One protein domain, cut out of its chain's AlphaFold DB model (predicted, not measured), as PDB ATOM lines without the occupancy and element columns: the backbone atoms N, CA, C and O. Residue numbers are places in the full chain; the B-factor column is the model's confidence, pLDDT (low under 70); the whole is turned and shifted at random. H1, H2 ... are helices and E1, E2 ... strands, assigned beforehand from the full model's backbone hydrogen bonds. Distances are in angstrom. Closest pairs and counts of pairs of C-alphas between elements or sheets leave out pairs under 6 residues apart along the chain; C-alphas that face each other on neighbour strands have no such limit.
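This is residues 310 to 327 and 339 to 375 of the 601 residues of the protein "uncharacterized protein LOC116214589" of Punica granatum (UniProt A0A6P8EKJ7). Picture helix H2 running nearly along the longest axis of an elongated model, with a loop of residues 339 to 356 folded back on itself before one end of it and the short strand E1 turned off beyond the other. The smaller helix H1 lies steeply tilted to H2 and close to it. The printed part has 55 residues with two named helices and one named strand, in the order H1, H2, E1; the class is mostly helix, though under half of the residues, 24, are in named elements. It is compact, with a radius of gyration of the C-alphas of 11.2 A, and spans 34 by 20 by 19 A.

Find C-alpha 310 at (-22.407, -15.509, 22.627); from there H1 runs over residues 310 to 318, 12.3 A long. Next look at C-alpha 357 at (-20.337, -26.676, 26.587), where H2 begins; it runs to residue 368, 16.2 A long. E1, residues 372 to 374, is 6.9 A long and ends at C-alpha 374, (-22.103, -8.896, 36.071).

Look first at Tyr 313 and Leu 359, the closest C-alphas of H1 and H2, 7.9 A apart: the helices are close but not clearly touching. They run the same way at a steep tilt of 65 degrees. In both helices every O i to N i+4 pair is within hydrogen-bond range. Residues 341 to 342 pair with residues 348 to 349, antiparallel. A tight link leads from H2 to E1, whose closest C-alphas, Met 366 and Leu 372, are 5.9 A apart. E1 pairs with no named strand, and H1 and E1 are apart.

The two farthest C-alphas, those of Ser 339 and Lys 370, are 35.1 A apart. Residues 328 to 338 are not printed, and C-alphas 327 and 339 are 16.8 A apart across this cut, which the link from H1 to H2 crosses. Mean pLDDT of the printed part is 81.7; look to residue 375 for the one value under 70.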
ATOM      1  N   SER A 310     -22.912 -16.259  23.785       85.69
ATOM      2  CA  SER A 310     -22.407 -15.509  22.627       85.69
ATOM      3  C   SER A 310     -22.140 -14.038  22.959       85.69
ATOM      4  O   SER A 310     -21.073 -13.517  22.634       85.69
ATOM      5  N   HIS A 311     -23.055 -13.383  23.680       84.00
ATOM      6  CA  HIS A 311     -22.874 -12.012  24.174       84.00
ATOM      7  C   HIS A 311     -21.693 -11.919  25.147       84.00
ATOM      8  O   HIS A 311     -20.791 -11.100  24.961       84.00
ATOM      9  N   ILE A 312     -21.660 -12.812  26.142       84.94
ATOM     10  CA  ILE A 312     -20.571 -12.886  27.124       84.94
ATOM     11  C   ILE A 312     -19.232 -13.142  26.419       84.94
ATOM     12  O   ILE A 312     -18.255 -12.444  26.680       84.94
ATOM     13  N   TYR A 313     -19.181 -14.092  25.484       85.50
ATOM     14  CA  TYR A 313     -17.980 -14.423  24.724       85.50
ATOM     15  C   TYR A 313     -17.435 -13.223  23.952       85.50
ATOM     16  O   TYR A 313     -16.241 -12.950  24.049       85.50
ATOM     17  N   ARG A 314     -18.285 -12.464  23.247       84.12
ATOM     18  CA  ARG A 314     -17.841 -11.277  22.501       84.12
ATOM     19  C   ARG A 314     -17.280 -10.188  23.418       84.12
ATOM     20  O   ARG A 314     -16.241  -9.621  23.083       84.12
ATOM     21  N   GLN A 315     -17.879  -9.943  24.588       82.12
ATOM     22  CA  GLN A 315     -17.303  -9.009  25.569       82.12
ATOM     23  C   GLN A 315     -15.964  -9.508  26.136       82.12
ATOM     24  O   GLN A 315     -15.005  -8.741  26.222       82.12
ATOM     25  N   LEU A 316     -15.850 -10.800  26.462       84.19
ATOM     26  CA  LEU A 316     -14.596 -11.395  26.940       84.19
ATOM     27  C   LEU A 316     -13.492 -11.406  25.874       84.19
ATOM     28  O   LEU A 316     -12.314 -11.296  26.217       84.19
ATOM     29  N   LEU A 317     -13.860 -11.550  24.600       83.19
ATOM     30  CA  LEU A 317     -12.946 -11.521  23.462       83.19
ATOM     31  C   LEU A 317     -12.438 -10.091  23.221       83.19
ATOM     32  O   LEU A 317     -11.230  -9.888  23.132       83.19
ATOM     33  N   ALA A 318     -13.333  -9.095  23.233       79.44
ATOM     34  CA  ALA A 318     -12.969  -7.676  23.171       79.44
ATOM     35  C   ALA A 318     -12.072  -7.253  24.354       79.44
ATOM     36  O   ALA A 318     -11.055  -6.588  24.167       79.44
ATOM     37  N   GLY A 319     -12.379  -7.723  25.569       73.56
ATOM     38  CA  GLY A 319     -11.556  -7.521  26.766       73.56
ATOM     39  C   GLY A 319     -10.247  -8.327  26.808       73.56
ATOM     40  O   GLY A 319      -9.529  -8.253  27.810       73.56
ATOM     41  N   ASN A 320      -9.942  -9.118  25.767       74.50
ATOM     42  CA  ASN A 320      -8.800 -10.038  25.672       74.50
ATOM     43  C   ASN A 320      -8.694 -11.059  26.835       74.50
ATOM     44  O   ASN A 320      -7.618 -11.589  27.119       74.50
ATOM     45  N   ARG A 321      -9.812 -11.358  27.516       75.12
ATOM     46  CA  ARG A 321      -9.894 -12.294  28.658       75.12
ATOM     47  C   ARG A 321     -10.146 -13.742  28.245       75.12
ATOM     48  O   ARG A 321      -9.897 -14.654  29.033       75.12
ATOM     49  N   ILE A 322     -10.601 -13.963  27.015       83.06
ATOM     50  CA  ILE A 322     -10.731 -15.282  26.396       83.06
ATOM     51  C   ILE A 322     -10.136 -15.249  24.983       83.06
ATOM     52  O   ILE A 322      -9.969 -14.184  24.392       83.06
ATOM     53  N   LYS A 323      -9.806 -16.422  24.443       81.94
ATOM     54  CA  LYS A 323      -9.412 -16.616  23.042       81.94
ATOM     55  C   LYS A 323     -10.258 -17.735  22.449       81.94
ATOM     56  O   LYS A 323     -10.659 -18.639  23.184       81.94
ATOM     57  N   SER A 324     -10.492 -17.690  21.143       82.50
ATOM     58  CA  SER A 324     -11.024 -18.828  20.399       82.50
ATOM     59  C   SER A 324     -10.080 -20.030  20.525       82.50
ATOM     60  O   SER A 324      -8.856 -19.891  20.574       82.50
ATOM     61  N   VAL A 325     -10.648 -21.231  20.585       83.25
ATOM     62  CA  VAL A 325      -9.918 -22.495  20.743       83.25
ATOM     63  C   VAL A 325     -10.174 -23.348  19.509       83.25
ATOM     64  O   VAL A 325     -11.298 -23.399  19.011       83.25
ATOM     65  N   ALA A 326      -9.149 -24.016  18.982       74.25
ATOM     66  CA  ALA A 326      -9.337 -24.939  17.866       74.25
ATOM     67  C   ALA A 326     -10.399 -26.016  18.203       74.25
ATOM     68  O   ALA A 326     -10.572 -26.364  19.380       74.25
ATOM     69  N   PRO A 327     -11.118 -26.554  17.203       73.94
ATOM     70  CA  PRO A 327     -11.875 -27.790  17.367       73.94
ATOM     71  C   PRO A 327     -10.996 -28.925  17.913       73.94
ATOM     72  O   PRO A 327      -9.767 -28.844  17.925       73.94
ATOM     73  N   SER A 339     -25.658 -25.815   9.466       78.50
ATOM     74  CA  SER A 339     -26.462 -24.619   9.767       78.50
ATOM     75  C   SER A 339     -26.090 -23.946  11.096       78.50
ATOM     76  O   SER A 339     -26.470 -22.800  11.335       78.50
ATOM     77  N   ARG A 340     -25.327 -24.630  11.962       83.69
ATOM     78  CA  ARG A 340     -24.923 -24.148  13.292       83.69
ATOM     79  C   ARG A 340     -23.417 -23.967  13.350       83.69
ATOM     80  O   ARG A 340     -22.699 -24.929  13.115       83.69
ATOM     81  N   HIS A 341     -22.937 -22.789  13.739       85.25
ATOM     82  CA  HIS A 341     -21.507 -22.511  13.882       85.25
ATOM     83  C   HIS A 341     -21.161 -21.911  15.252       85.25
ATOM     84  O   HIS A 341     -21.903 -21.090  15.802       85.25
ATOM     85  N   CYS A 342     -19.992 -22.265  15.787       88.00
ATOM     86  CA  CYS A 342     -19.533 -21.803  17.097       88.00
ATOM     87  C   CYS A 342     -18.359 -20.813  16.985       88.00
ATOM     88  O   CYS A 342     -17.251 -21.188  16.596       88.00
ATOM     89  N   GLU A 343     -18.570 -19.549  17.377       85.56
ATOM     90  CA  GLU A 343     -17.548 -18.482  17.338       85.56
ATOM     91  C   GLU A 343     -16.331 -18.809  18.230       85.56
ATOM     92  O   GLU A 343     -15.190 -18.497  17.881       85.56
ATOM     93  N   TYR A 344     -16.550 -19.496  19.359       86.88
ATOM     94  CA  TYR A 344     -15.477 -19.966  20.248       86.88
ATOM     95  C   TYR A 344     -14.593 -21.035  19.594       86.88
ATOM     96  O   TYR A 344     -13.405 -21.124  19.902       86.88
ATOM     97  N   HIS A 345     -15.145 -21.800  18.647       84.62
ATOM     98  CA  HIS A 345     -14.441 -22.827  17.882       84.62
ATOM     99  C   HIS A 345     -14.140 -22.409  16.438       84.62
ATOM    100  O   HIS A 345     -14.157 -23.236  15.531       84.62
ATOM    101  N   HIS A 346     -13.822 -21.125  16.231       83.00
ATOM    102  CA  HIS A 346     -13.417 -20.563  14.934       83.00
ATOM    103  C   HIS A 346     -14.455 -20.768  13.807       83.00
ATOM    104  O   HIS A 346     -14.095 -20.859  12.639       83.00
ATOM    105  N   GLY A 347     -15.745 -20.847  14.155       80.81
ATOM    106  CA  GLY A 347     -16.836 -21.079  13.205       80.81
ATOM    107  C   GLY A 347     -17.101 -22.553  12.879       80.81
ATOM    108  O   GLY A 347     -17.857 -22.831  11.954       80.81
ATOM    109  N   ALA A 348     -16.509 -23.502  13.613       81.50
ATOM    110  CA  ALA A 348     -16.724 -24.928  13.373       81.50
ATOM    111  C   ALA A 348     -18.211 -25.342  13.495       81.50
ATOM    112  O   ALA A 348     -18.904 -24.830  14.387       81.50
ATOM    113  N   PRO A 349     -18.689 -26.261  12.627       79.56
ATOM    114  CA  PRO A 349     -20.100 -26.631  12.538       79.56
ATOM    115  C   PRO A 349     -20.618 -27.488  13.711       79.56
ATOM    116  O   PRO A 349     -19.854 -27.986  14.541       79.56
ATOM    117  N   GLY A 350     -21.936 -27.697  13.759       82.88
ATOM    118  CA  GLY A 350     -22.619 -28.671  14.620       82.88
ATOM    119  C   GLY A 350     -23.279 -28.108  15.881       82.88
ATOM    120  O   GLY A 350     -24.232 -28.703  16.380       82.88
ATOM    121  N   HIS A 351     -22.836 -26.960  16.398       83.44
ATOM    122  CA  HIS A 351     -23.464 -26.303  17.553       83.44
ATOM    123  C   HIS A 351     -23.287 -24.784  17.504       83.44
ATOM    124  O   HIS A 351     -22.344 -24.286  16.890       83.44
ATOM    125  N   THR A 352     -24.193 -24.041  18.143       88.38
ATOM    126  CA  THR A 352     -24.072 -22.578  18.238       88.38
ATOM    127  C   THR A 352     -23.082 -22.177  19.334       88.38
ATOM    128  O   THR A 352     -22.736 -22.971  20.213       88.38
ATOM    129  N   THR A 353     -22.651 -20.913  19.337       86.25
ATOM    130  CA  THR A 353     -21.879 -20.341  20.455       86.25
ATOM    131  C   THR A 353     -22.646 -20.422  21.788       86.25
ATOM    132  O   THR A 353     -22.027 -20.601  22.833       86.25
ATOM    133  N   ASP A 354     -23.983 -20.360  21.762       86.75
ATOM    134  CA  ASP A 354     -24.843 -20.428  22.952       86.75
ATOM    135  C   ASP A 354     -25.089 -21.852  23.476       86.75
ATOM    136  O   ASP A 354     -25.291 -22.043  24.675       86.75
ATOM    137  N   ASP A 355     -24.940 -22.865  22.623       84.69
ATOM    138  CA  ASP A 355     -24.945 -24.283  23.012       84.69
ATOM    139  C   ASP A 355     -23.563 -24.779  23.497       84.69
ATOM    140  O   ASP A 355     -23.391 -25.946  23.864       84.69
ATOM    141  N   CYS A 356     -22.526 -23.932  23.462       87.19
ATOM    142  CA  CYS A 356     -21.143 -24.383  23.590       87.19
ATOM    143  C   CYS A 356     -20.744 -24.761  25.031       87.19
ATOM    144  O   CYS A 356     -20.286 -23.938  25.826       87.19
ATOM    145  N   TRP A 357     -20.813 -26.062  25.337       84.25
ATOM    146  CA  TRP A 357     -20.337 -26.676  26.587       84.25
ATOM    147  C   TRP A 357     -18.936 -26.199  27.023       84.25
ATOM    148  O   TRP A 357     -18.764 -25.769  28.164       84.25
ATOM    149  N   LYS A 358     -17.939 -26.223  26.121       85.25
ATOM    150  CA  LYS A 358     -16.546 -25.856  26.453       85.25
ATOM    151  C   LYS A 358     -16.404 -24.370  26.807       85.25
ATOM    152  O   LYS A 358     -15.616 -24.023  27.687       85.25
ATOM    153  N   LEU A 359     -17.170 -23.502  26.145       86.69
ATOM    154  CA  LEU A 359     -17.252 -22.076  26.461       86.69
ATOM    155  C   LEU A 359     -17.942 -21.857  27.817       86.69
ATOM    156  O   LEU A 359     -17.444 -21.093  28.642       86.69
ATOM    157  N   ARG A 360     -19.038 -22.581  28.083       85.31
ATOM    158  CA  ARG A 360     -19.781 -22.512  29.349       85.31
ATOM    159  C   ARG A 360     -18.926 -22.917  30.549       85.31
ATOM    160  O   ARG A 360     -18.918 -22.201  31.546       85.31
ATOM    161  N   GLU A 361     -18.171 -24.013  30.452       85.69
ATOM    162  CA  GLU A 361     -17.204 -24.400  31.491       85.69
ATOM    163  C   GLU A 361     -16.117 -23.343  31.697       85.69
ATOM    164  O   GLU A 361     -15.767 -23.038  32.838       85.69
ATOM    165  N   LYS A 362     -15.597 -22.753  30.612       86.06
ATOM    166  CA  LYS A 362     -14.556 -21.725  30.701       86.06
ATOM    167  C   LYS A 362     -15.064 -20.450  31.382       86.06
ATOM    168  O   LYS A 362     -14.351 -19.908  32.224       86.06
ATOM    169  N   ILE A 363     -16.282 -20.009  31.065       85.75
ATOM    170  CA  ILE A 363     -16.939 -18.859  31.708       85.75
ATOM    171  C   ILE A 363     -17.246 -19.164  33.179       85.75
ATOM    172  O   ILE A 363     -16.898 -18.357  34.038       85.75
ATOM    173  N   GLN A 364     -17.805 -20.339  33.494       81.62
ATOM    174  CA  GLN A 364     -18.078 -20.737  34.880       81.62
ATOM    175  C   GLN A 364     -16.797 -20.739  35.721       81.62
ATOM    176  O   GLN A 364     -16.766 -20.110  36.769       81.62
ATOM    177  N   ALA A 365     -15.698 -21.317  35.225       83.44
ATOM    178  CA  ALA A 365     -14.416 -21.309  35.932       83.44
ATOM    179  C   ALA A 365     -13.848 -19.891  36.173       83.44
ATOM    180  O   ALA A 365     -13.091 -19.681  37.121       83.44
ATOM    181  N   MET A 366     -14.202 -18.909  35.336       81.62
ATOM    182  CA  MET A 366     -13.826 -17.503  35.532       81.62
ATOM    183  C   MET A 366     -14.758 -16.778  36.524       81.62
ATOM    184  O   MET A 366     -14.292 -15.893  37.238       81.62
ATOM    185  N   ILE A 367     -16.030 -17.180  36.631       83.12
ATOM    186  CA  ILE A 367     -16.964 -16.728  37.681       83.12
ATOM    187  C   ILE A 367     -16.555 -17.315  39.041       83.12
ATOM    188  O   ILE A 367     -16.365 -16.567  39.999       83.12
ATOM    189  N   ASP A 368     -16.334 -18.630  39.112       80.75
ATOM    190  CA  ASP A 368     -15.912 -19.356  40.318       80.75
ATOM    191  C   ASP A 368     -14.583 -18.802  40.863       80.75
ATOM    192  O   ASP A 368     -14.406 -18.628  42.069       80.75
ATOM    193  N   GLY A 369     -13.657 -18.458  39.959       78.12
ATOM    194  CA  GLY A 369     -12.389 -17.797  40.269       78.12
ATOM    195  C   GLY A 369     -12.484 -16.292  40.556       78.12
ATOM    196  O   GLY A 369     -11.439 -15.651  40.637       78.12
ATOM    197  N   LYS A 370     -13.693 -15.716  40.666       77.00
ATOM    198  CA  LYS A 370     -13.972 -14.278  40.878       77.00
ATOM    199  C   LYS A 370     -13.296 -13.329  39.876       77.00
ATOM    200  O   LYS A 370     -13.054 -12.167  40.187       77.00
ATOM    201  N   GLN A 371     -13.003 -13.802  38.666       73.50
ATOM    202  CA  GLN A 371     -12.431 -12.989  37.586       73.50
ATOM    203  C   GLN A 371     -13.504 -12.267  36.761       73.50
ATOM    204  O   GLN A 371     -13.157 -11.374  35.991       73.50
ATOM    205  N   LEU A 372     -14.780 -12.641  36.918       76.38
ATOM    206  CA  LEU A 372     -15.933 -12.037  36.248       76.38
ATOM    207  C   LEU A 372     -16.998 -11.604  37.252       76.38
ATOM    208  O   LEU A 372     -17.326 -12.344  38.178       76.38
ATOM    209  N   THR A 373     -17.590 -10.440  37.001       71.12
ATOM    210  CA  THR A 373     -18.796  -9.948  37.679       71.12
ATOM    211  C   THR A 373     -19.761  -9.374  36.652       71.12
ATOM    212  O   THR A 373     -19.341  -8.885  35.607       71.12
ATOM    213  N   PHE A 374     -21.056  -9.410  36.949       75.94
ATOM    214  CA  PHE A 374     -22.103  -8.896  36.071       75.94
ATOM    215  C   PHE A 374     -22.712  -7.624  36.660       75.94
ATOM    216  O   PHE A 374     -23.044  -7.600  37.847       75.94
ATOM    217  N   ASN A 375     -22.907  -6.595  35.832       61.47
ATOM    218  CA  ASN A 375     -23.634  -5.388  36.228       61.47
ATOM    219  C   ASN A 375     -25.133  -5.694  36.398       61.47
ATOM    220  O   ASN A 375     -25.920  -5.639  35.454       61.47
TER     221      ASN A 375